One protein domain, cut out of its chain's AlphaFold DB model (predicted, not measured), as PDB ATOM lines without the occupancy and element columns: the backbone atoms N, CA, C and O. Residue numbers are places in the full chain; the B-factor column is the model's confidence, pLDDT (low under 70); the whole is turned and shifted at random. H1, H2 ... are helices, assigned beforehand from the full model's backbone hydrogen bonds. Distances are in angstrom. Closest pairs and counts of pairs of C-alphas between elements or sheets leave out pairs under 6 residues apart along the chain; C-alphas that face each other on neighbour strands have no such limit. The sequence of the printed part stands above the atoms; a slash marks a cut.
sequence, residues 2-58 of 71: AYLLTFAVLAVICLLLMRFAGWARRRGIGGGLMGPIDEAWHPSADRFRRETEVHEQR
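What this domain is: This is residues 2 to 58 of the 71 residues of an uncharacterized protein of Actinoplanes xinjiangensis (UniProt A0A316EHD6). One long straight helix, H1, runs into a zigzag of two shorter helices, H2 and H3, with a sharp corner between H1 and H2 and no packed core. The 57 printed residues hold three named helices, in the order H1, H2, H3, and no named strand; the class is all helix. The whole is extended, a rod with a radius of gyration of the C-alphas of 18.6 A and spans of 59 by 26 by 21 A.

How they stand to each other: H1, residues 2 to 26, and H2, residues 31 to 41, are close but not clearly touching, the closest C-alphas being those of Arg 25 and Gly 31, 7.0 A apart. Their lines are about perpendicular, at 88 degrees. H3, residues 45 to 57, is apart from H1. H2 and H3 are only just apart, at 8.1 A between their closest C-alphas. In H1 every O i to N i+4 pair is within hydrogen-bond range; in H2 5 of 7 are, in H3 7 of 9.

Where its parts are: H1 begins at C-alpha 2 (47.144, 27.547, -27.581) and is 36.1 A long. H2 measures 15.8 A. H3 measures 19.9 A and ends at C-alpha 57 (-5.089, 37.776, -52.050).

The domain as a whole: The C-alphas of Ala 2 and Arg 58, the two farthest apart, are 60.8 A apart. The printed part has no cut, and both links are tight. Residues 28 to 58 have pLDDT under 70.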
ATOM      1  N   ALA A   2      47.453  26.154 -27.218       87.81
ATOM      2  CA  ALA A   2      47.144  27.547 -27.581       87.81
ATOM      3  C   ALA A   2      46.091  27.681 -28.700       87.81
ATOM      4  O   ALA A   2      45.094  28.363 -28.508       87.81
ATOM      5  N   TYR A   3      46.241  26.942 -29.805       94.50
ATOM      6  CA  TYR A   3      45.281  26.985 -30.916       94.50
ATOM      7  C   TYR A   3      43.860  26.571 -30.519       94.50
ATOM      8  O   TYR A   3      42.901  27.218 -30.923       94.50
ATOM      9  N   LEU A   4      43.713  25.532 -29.689       95.12
ATOM     10  CA  LEU A   4      42.403  25.089 -29.199       95.12
ATOM     11  C   LEU A   4      41.730  26.178 -28.354       95.12
ATOM     12  O   LEU A   4      40.540  26.427 -28.511       95.12
ATOM     13  N   LEU A   5      42.507  26.866 -27.513       95.81
ATOM     14  CA  LEU A   5      42.050  28.017 -26.736       95.81
ATOM     15  C   LEU A   5      41.623  29.178 -27.643       95.81
ATOM     16  O   LEU A   5      40.554  29.746 -27.442       95.81
ATOM     17  N   THR A   6      42.407  29.490 -28.676       96.12
ATOM     18  CA  THR A   6      42.072  30.537 -29.650       96.12
ATOM     19  C   THR A   6      40.766  30.231 -30.381       96.12
ATOM     20  O   THR A   6      39.896  31.096 -30.458       96.12
ATOM     21  N   PHE A   7      40.587  28.999 -30.869       97.00
ATOM     22  CA  PHE A   7      39.348  28.593 -31.536       97.00
ATOM     23  C   PHE A   7      38.150  28.598 -30.585       97.00
ATOM     24  O   PHE A   7      37.069  29.026 -30.986       97.00
ATOM     25  N   ALA A   8      38.331  28.190 -29.327       96.88
ATOM     26  CA  ALA A   8      37.272  28.244 -28.322       96.88
ATOM     27  C   ALA A   8      36.828  29.687 -28.042       96.88
ATOM     28  O   ALA A   8      35.633  29.978 -28.053       96.88
ATOM     29  N   VAL A   9      37.776  30.611 -27.860       97.19
ATOM     30  CA  VAL A   9      37.478  32.037 -27.659       97.19
ATOM     31  C   VAL A   9      36.775  32.624 -28.883       97.19
ATOM     32  O   VAL A   9      35.749  33.286 -28.738       97.19
ATOM     33  N   LEU A  10      37.269  32.333 -30.090       97.62
ATOM     34  CA  LEU A  10      36.643  32.787 -31.331       97.62
ATOM     35  C   LEU A  10      35.203  32.268 -31.461       97.62
ATOM     36  O   LEU A  10      34.298  33.035 -31.781       97.62
ATOM     37  N   ALA A  11      34.972  30.986 -31.162       97.12
ATOM     38  CA  ALA A  11      33.644  30.384 -31.202       97.12
ATOM     39  C   ALA A  11      32.679  31.058 -30.214       97.12
ATOM     40  O   ALA A  11      31.539  31.353 -30.578       97.12
ATOM     41  N   VAL A  12      33.139  31.364 -28.996       97.69
ATOM     42  CA  VAL A  12      32.347  32.094 -27.993       97.69
ATOM     43  C   VAL A  12      31.990  33.493 -28.492       97.69
ATOM     44  O   VAL A  12      30.827  33.885 -28.410       97.69
ATOM     45  N   ILE A  13      32.950  34.226 -29.062       97.50
ATOM     46  CA  ILE A  13      32.707  35.563 -29.624       97.50
ATOM     47  C   ILE A  13      31.658  35.492 -30.740       97.50
ATOM     48  O   ILE A  13      30.677  36.236 -30.708       97.50
ATOM     49  N   CYS A  14      31.807  34.566 -31.689       97.44
ATOM     50  CA  CYS A  14      30.844  34.376 -32.774       97.44
ATOM     51  C   CYS A  14      29.440  34.048 -32.248       97.44
ATOM     52  O   CYS A  14      28.454  34.611 -32.724       97.44
ATOM     53  N   LEU A  15      29.338  33.183 -31.237       96.62
ATOM     54  CA  LEU A  15      28.062  32.807 -30.633       96.62
ATOM     55  C   LEU A  15      27.380  34.000 -29.946       96.62
ATOM     56  O   LEU A  15      26.172  34.197 -30.105       96.62
ATOM     57  N   LEU A  16      28.148  34.820 -29.223       95.81
ATOM     58  CA  LEU A  16      27.652  36.049 -28.600       95.81
ATOM     59  C   LEU A  16      27.153  37.042 -29.651       95.81
ATOM     60  O   LEU A  16      26.057  37.577 -29.501       95.81
ATOM     61  N   LEU A  17      27.900  37.234 -30.742       93.88
ATOM     62  CA  LEU A  17      27.502  38.114 -31.843       93.88
ATOM     63  C   LEU A  17      26.229  37.622 -32.541       93.88
ATOM     64  O   LEU A  17      25.309  38.409 -32.755       93.88
ATOM     65  N   MET A  18      26.123  36.325 -32.842       92.31
ATOM     66  CA  MET A  18      24.912  35.742 -33.436       92.31
ATOM     67  C   MET A  18      23.704  35.887 -32.509       92.31
ATOM     68  O   MET A  18      22.611  36.255 -32.953       92.31
ATOM     69  N   ARG A  19      23.891  35.640 -31.207       90.06
ATOM     70  CA  ARG A  19      22.835  35.814 -30.208       90.06
ATOM     71  C   ARG A  19      22.411  37.274 -30.103       90.06
ATOM     72  O   ARG A  19      21.212  37.539 -30.051       90.06
ATOM     73  N   PHE A  20      23.368  38.197 -30.091       84.88
ATOM     74  CA  PHE A  20      23.113  39.631 -30.048       84.88
ATOM     75  C   PHE A  20      22.374  40.103 -31.300       84.88
ATOM     76  O   PHE A  20      21.360  40.779 -31.181       84.88
ATOM     77  N   ALA A  21      22.795  39.671 -32.490       82.25
ATOM     78  CA  ALA A  21      22.109  39.973 -33.742       82.25
ATOM     79  C   ALA A  21      20.665  39.444 -33.739       82.25
ATOM     80  O   ALA A  21      19.737  40.170 -34.092       82.25
ATOM     81  N   GLY A  22      20.445  38.205 -33.285       83.88
ATOM     82  CA  GLY A  22      19.104  37.631 -33.152       83.88
ATOM     83  C   GLY A  22      18.236  38.376 -32.133       83.88
ATOM     84  O   GLY A  22      17.067  38.650 -32.398       83.88
ATOM     85  N   TRP A  23      18.806  38.751 -30.988       84.06
ATOM     86  CA  TRP A  23      18.124  39.546 -29.967       84.06
ATOM     87  C   TRP A  23      17.792  40.957 -30.465       84.06
ATOM     88  O   TRP A  23      16.658  41.399 -30.304       84.06
ATOM     89  N   ALA A  24      18.723  41.633 -31.137       77.19
ATOM     90  CA  ALA A  24      18.535  42.967 -31.700       77.19
ATOM     91  C   ALA A  24      17.465  42.978 -32.805       77.19
ATOM     92  O   ALA A  24      16.659  43.907 -32.870       77.19
ATOM     93  N   ARG A  25      17.402  41.916 -33.625       71.88
ATOM     94  CA  ARG A  25      16.318  41.695 -34.598       71.88
ATOM     95  C   ARG A  25      14.972  41.487 -33.900       71.88
ATOM     96  O   ARG A  25      14.004  42.147 -34.255       71.88
ATOM     97  N   ARG A  26      14.911  40.621 -32.880       73.31
ATOM     98  CA  ARG A  26      13.672  40.338 -32.124       73.31
ATOM     99  C   ARG A  26      13.165  41.538 -31.327       73.31
ATOM    100  O   ARG A  26      11.964  41.681 -31.148       73.31
ATOM    101  N   ARG A  27      14.067  42.392 -30.843       71.75
ATOM    102  CA  ARG A  27      13.744  43.591 -30.060       71.75
ATOM    103  C   ARG A  27      13.455  44.818 -30.935       71.75
ATOM    104  O   ARG A  27      13.282  45.905 -30.400       71.75
ATOM    105  N   GLY A  28      13.426  44.663 -32.264       61.66
ATOM    106  CA  GLY A  28      13.082  45.733 -33.205       61.66
ATOM    107  C   GLY A  28      14.147  46.821 -33.372       61.66
ATOM    108  O   GLY A  28      13.949  47.737 -34.161       61.66
ATOM    109  N   ILE A  29      15.304  46.704 -32.711       61.78
ATOM    110  CA  ILE A  29      16.408  47.677 -32.801       61.78
ATOM    111  C   ILE A  29      16.970  47.716 -34.237       61.78
ATOM    112  O   ILE A  29      17.381  48.763 -34.719       61.78
ATOM    113  N   GLY A  30      16.925  46.585 -34.952       52.44
ATOM    114  CA  GLY A  30      17.307  46.495 -36.367       52.44
ATOM    115  C   GLY A  30      16.201  46.838 -37.374       52.44
ATOM    116  O   GLY A  30      16.513  47.024 -38.548       52.44
ATOM    117  N   GLY A  31      14.934  46.945 -36.952       52.09
ATOM    118  CA  GLY A  31      13.823  47.322 -37.841       52.09
ATOM    119  C   GLY A  31      13.953  48.758 -38.355       52.09
ATOM    120  O   GLY A  31      13.593  49.046 -39.489       52.09
ATOM    121  N   GLY A  32      14.574  49.629 -37.555       52.72
ATOM    122  CA  GLY A  32      14.924  50.992 -37.947       52.72
ATOM    123  C   GLY A  32      16.235  51.133 -38.726       52.72
ATOM    124  O   GLY A  32      16.529  52.241 -39.140       52.72
ATOM    125  N   LEU A  33      17.030  50.071 -38.931       54.00
ATOM    126  CA  LEU A  33      18.249  50.125 -39.763       54.00
ATOM    127  C   LEU A  33      18.089  49.366 -41.085       54.00
ATOM    128  O   LEU A  33      18.527  49.861 -42.114       54.00
ATOM    129  N   MET A  34      17.440  48.199 -41.079       51.88
ATOM    130  CA  MET A  34      17.161  47.435 -42.305       51.88
ATOM    131  C   MET A  34      16.060  48.067 -43.166       51.88
ATOM    132  O   MET A  34      16.042  47.815 -44.356       51.88
ATOM    133  N   GLY A  35      15.182  48.904 -42.602       54.69
ATOM    134  CA  GLY A  35      14.277  49.745 -43.396       54.69
ATOM    135  C   GLY A  35      15.040  50.816 -44.189       54.69
ATOM    136  O   GLY A  35      15.095  50.738 -45.406       54.69
ATOM    137  N   PRO A  36      15.703  51.786 -43.535       54.81
ATOM    138  CA  PRO A  36      16.310  52.915 -44.241       54.81
ATOM    139  C   PRO A  36      17.596  52.592 -45.013       54.81
ATOM    140  O   PRO A  36      17.915  53.316 -45.950       54.81
ATOM    141  N   ILE A  37      18.355  51.546 -44.657       54.69
ATOM    142  CA  ILE A  37      19.549  51.153 -45.433       54.69
ATOM    143  C   ILE A  37      19.145  50.431 -46.726       54.69
ATOM    144  O   ILE A  37      19.772  50.656 -47.760       54.69
ATOM    145  N   ASP A  38      18.089  49.612 -46.690       54.28
ATOM    146  CA  ASP A  38      17.547  48.970 -47.894       54.28
ATOM    147  C   ASP A  38      16.776  49.992 -48.755       54.28
ATOM    148  O   ASP A  38      16.920  49.991 -49.973       54.28
ATOM    149  N   GLU A  39      16.098  50.972 -48.144       55.62
ATOM    150  CA  GLU A  39      15.499  52.130 -48.834       55.62
ATOM    151  C   GLU A  39      16.551  53.002 -49.548       55.62
ATOM    152  O   GLU A  39      16.348  53.447 -50.678       55.62
ATOM    153  N   ALA A  40      17.702  53.242 -48.908       59.97
ATOM    154  CA  ALA A  40      18.764  54.082 -49.463       59.97
ATOM    155  C   ALA A  40      19.505  53.423 -50.638       59.97
ATOM    156  O   ALA A  40      20.065  54.132 -51.476       59.97
ATOM    157  N   TRP A  41      19.534  52.087 -50.699       54.69
ATOM    158  CA  TRP A  41      20.292  51.344 -51.710       54.69
ATOM    159  C   TRP A  41      19.407  50.659 -52.766       54.69
ATOM    160  O   TRP A  41      19.842  50.473 -53.901       54.69
ATOM    161  N   HIS A  42      18.150  50.341 -52.441       55.34
ATOM    162  CA  HIS A  42      17.204  49.663 -53.329       55.34
ATOM    163  C   HIS A  42      15.782  50.259 -53.262       55.34
ATOM    164  O   HIS A  42      14.835  49.558 -52.892       55.34
ATOM    165  N   PRO A  43      15.551  51.488 -53.766       55.41
ATOM    166  CA  PRO A  43      14.195  52.040 -53.904       55.41
ATOM    167  C   PRO A  43      13.276  51.209 -54.834       55.41
ATOM    168  O   PRO A  43      12.081  51.474 -54.945       55.41
ATOM    169  N   SER A  44      13.809  50.196 -55.531       54.59
ATOM    170  CA  SER A  44      13.060  49.281 -56.399       54.59
ATOM    171  C   SER A  44      12.609  47.972 -55.733       54.59
ATOM    172  O   SER A  44      11.811  47.255 -56.335       54.59
ATOM    173  N   ALA A  45      13.087  47.631 -54.528       52.69
ATOM    174  CA  ALA A  45      12.719  46.378 -53.853       52.69
ATOM    175  C   ALA A  45      11.289  46.412 -53.276       52.69
ATOM    176  O   ALA A  45      10.591  45.395 -53.258       52.69
ATOM    177  N   ASP A  46      10.806  47.602 -52.924       53.84
ATOM    178  CA  ASP A  46       9.459  47.814 -52.389       53.84
ATOM    179  C   ASP A  46       8.335  47.536 -53.400       53.84
ATOM    180  O   ASP A  46       7.223  47.154 -53.020       53.84
ATOM    181  N   ARG A  47       8.611  47.652 -54.708       55.38
ATOM    182  CA  ARG A  47       7.629  47.300 -55.749       55.38
ATOM    183  C   ARG A  47       7.315  45.806 -55.766       55.38
ATOM    184  O   ARG A  47       6.151  45.434 -55.889       55.38
ATOM    185  N   PHE A  48       8.325  44.960 -55.578       51.84
ATOM    186  CA  PHE A  48       8.155  43.507 -55.656       51.84
ATOM    187  C   PHE A  48       7.379  42.933 -54.465       51.84
ATOM    188  O   PHE A  48       6.656  41.943 -54.608       51.84
ATOM    189  N   ARG A  49       7.470  43.573 -53.292       53.78
ATOM    190  CA  ARG A  49       6.748  43.112 -52.101       53.78
ATOM    191  C   ARG A  49       5.249  43.411 -52.173       53.78
ATOM    192  O   ARG A  49       4.452  42.540 -51.835       53.78
ATOM    193  N   ARG A  50       4.856  44.573 -52.712       54.56
ATOM    194  CA  ARG A  50       3.434  44.905 -52.939       54.56
ATOM    195  C   ARG A  50       2.778  44.025 -54.001       54.56
ATOM    196  O   ARG A  50       1.614  43.669 -53.856       54.56
ATOM    197  N   GLU A  51       3.499  43.648 -55.055       52.06
ATOM    198  CA  GLU A  51       2.937  42.772 -56.093       52.06
ATOM    199  C   GLU A  51       2.697  41.340 -55.588       52.06
ATOM    200  O   GLU A  51       1.706  40.716 -55.978       52.06
ATOM    201  N   THR A  52       3.542  40.848 -54.675       55.16
ATOM    202  CA  THR A  52       3.406  39.505 -54.084       55.16
ATOM    203  C   THR A  52       2.193  39.414 -53.147       55.16
ATOM    204  O   THR A  52       1.426  38.458 -53.241       55.16
ATOM    205  N   GLU A  53       1.936  40.440 -52.326       55.66
ATOM    206  CA  GLU A  53       0.757  40.486 -51.438       55.66
ATOM    207  C   GLU A  53      -0.573  40.556 -52.218       55.66
ATOM    208  O   GLU A  53      -1.574  39.964 -51.812       55.66
ATOM    209  N   VAL A  54      -0.589  41.207 -53.389       56.12
ATOM    210  CA  VAL A  54      -1.767  41.227 -54.279       56.12
ATOM    211  C   VAL A  54      -1.996  39.870 -54.961       56.12
ATOM    212  O   VAL A  54      -3.145  39.500 -55.213       56.12
ATOM    213  N   HIS A  55      -0.937  39.111 -55.250       52.88
ATOM    214  CA  HIS A  55      -1.064  37.757 -55.801       52.88
ATOM    215  C   HIS A  55      -1.541  36.745 -54.755       52.88
ATOM    216  O   HIS A  55      -2.283  35.834 -55.108       52.88
ATOM    217  N   GLU A  56      -1.190  36.925 -53.480       54.47
ATOM    218  CA  GLU A  56      -1.637  36.046 -52.392       54.47
ATOM    219  C   GLU A  56      -3.120  36.268 -52.024       54.47
ATOM    220  O   GLU A  56      -3.819  35.324 -51.661       54.47
ATOM    221  N   GLN A  57      -3.652  37.487 -52.208       54.97
ATOM    222  CA  GLN A  57      -5.089  37.776 -52.050       54.97
ATOM    223  C   GLN A  57      -5.957  37.395 -53.255       54.97
ATOM    224  O   GLN A  57      -7.177  37.267 -53.114       54.97
ATOM    225  N   ARG A  58      -5.375  37.177 -54.441       55.03
ATOM    226  CA  ARG A  58      -6.108  36.553 -55.546       55.03
ATOM    227  C   ARG A  58      -6.136  35.050 -55.319       55.03
ATOM    228  O   ARG A  58      -5.361  34.300 -55.904       55.03
TER     229      ARG A  58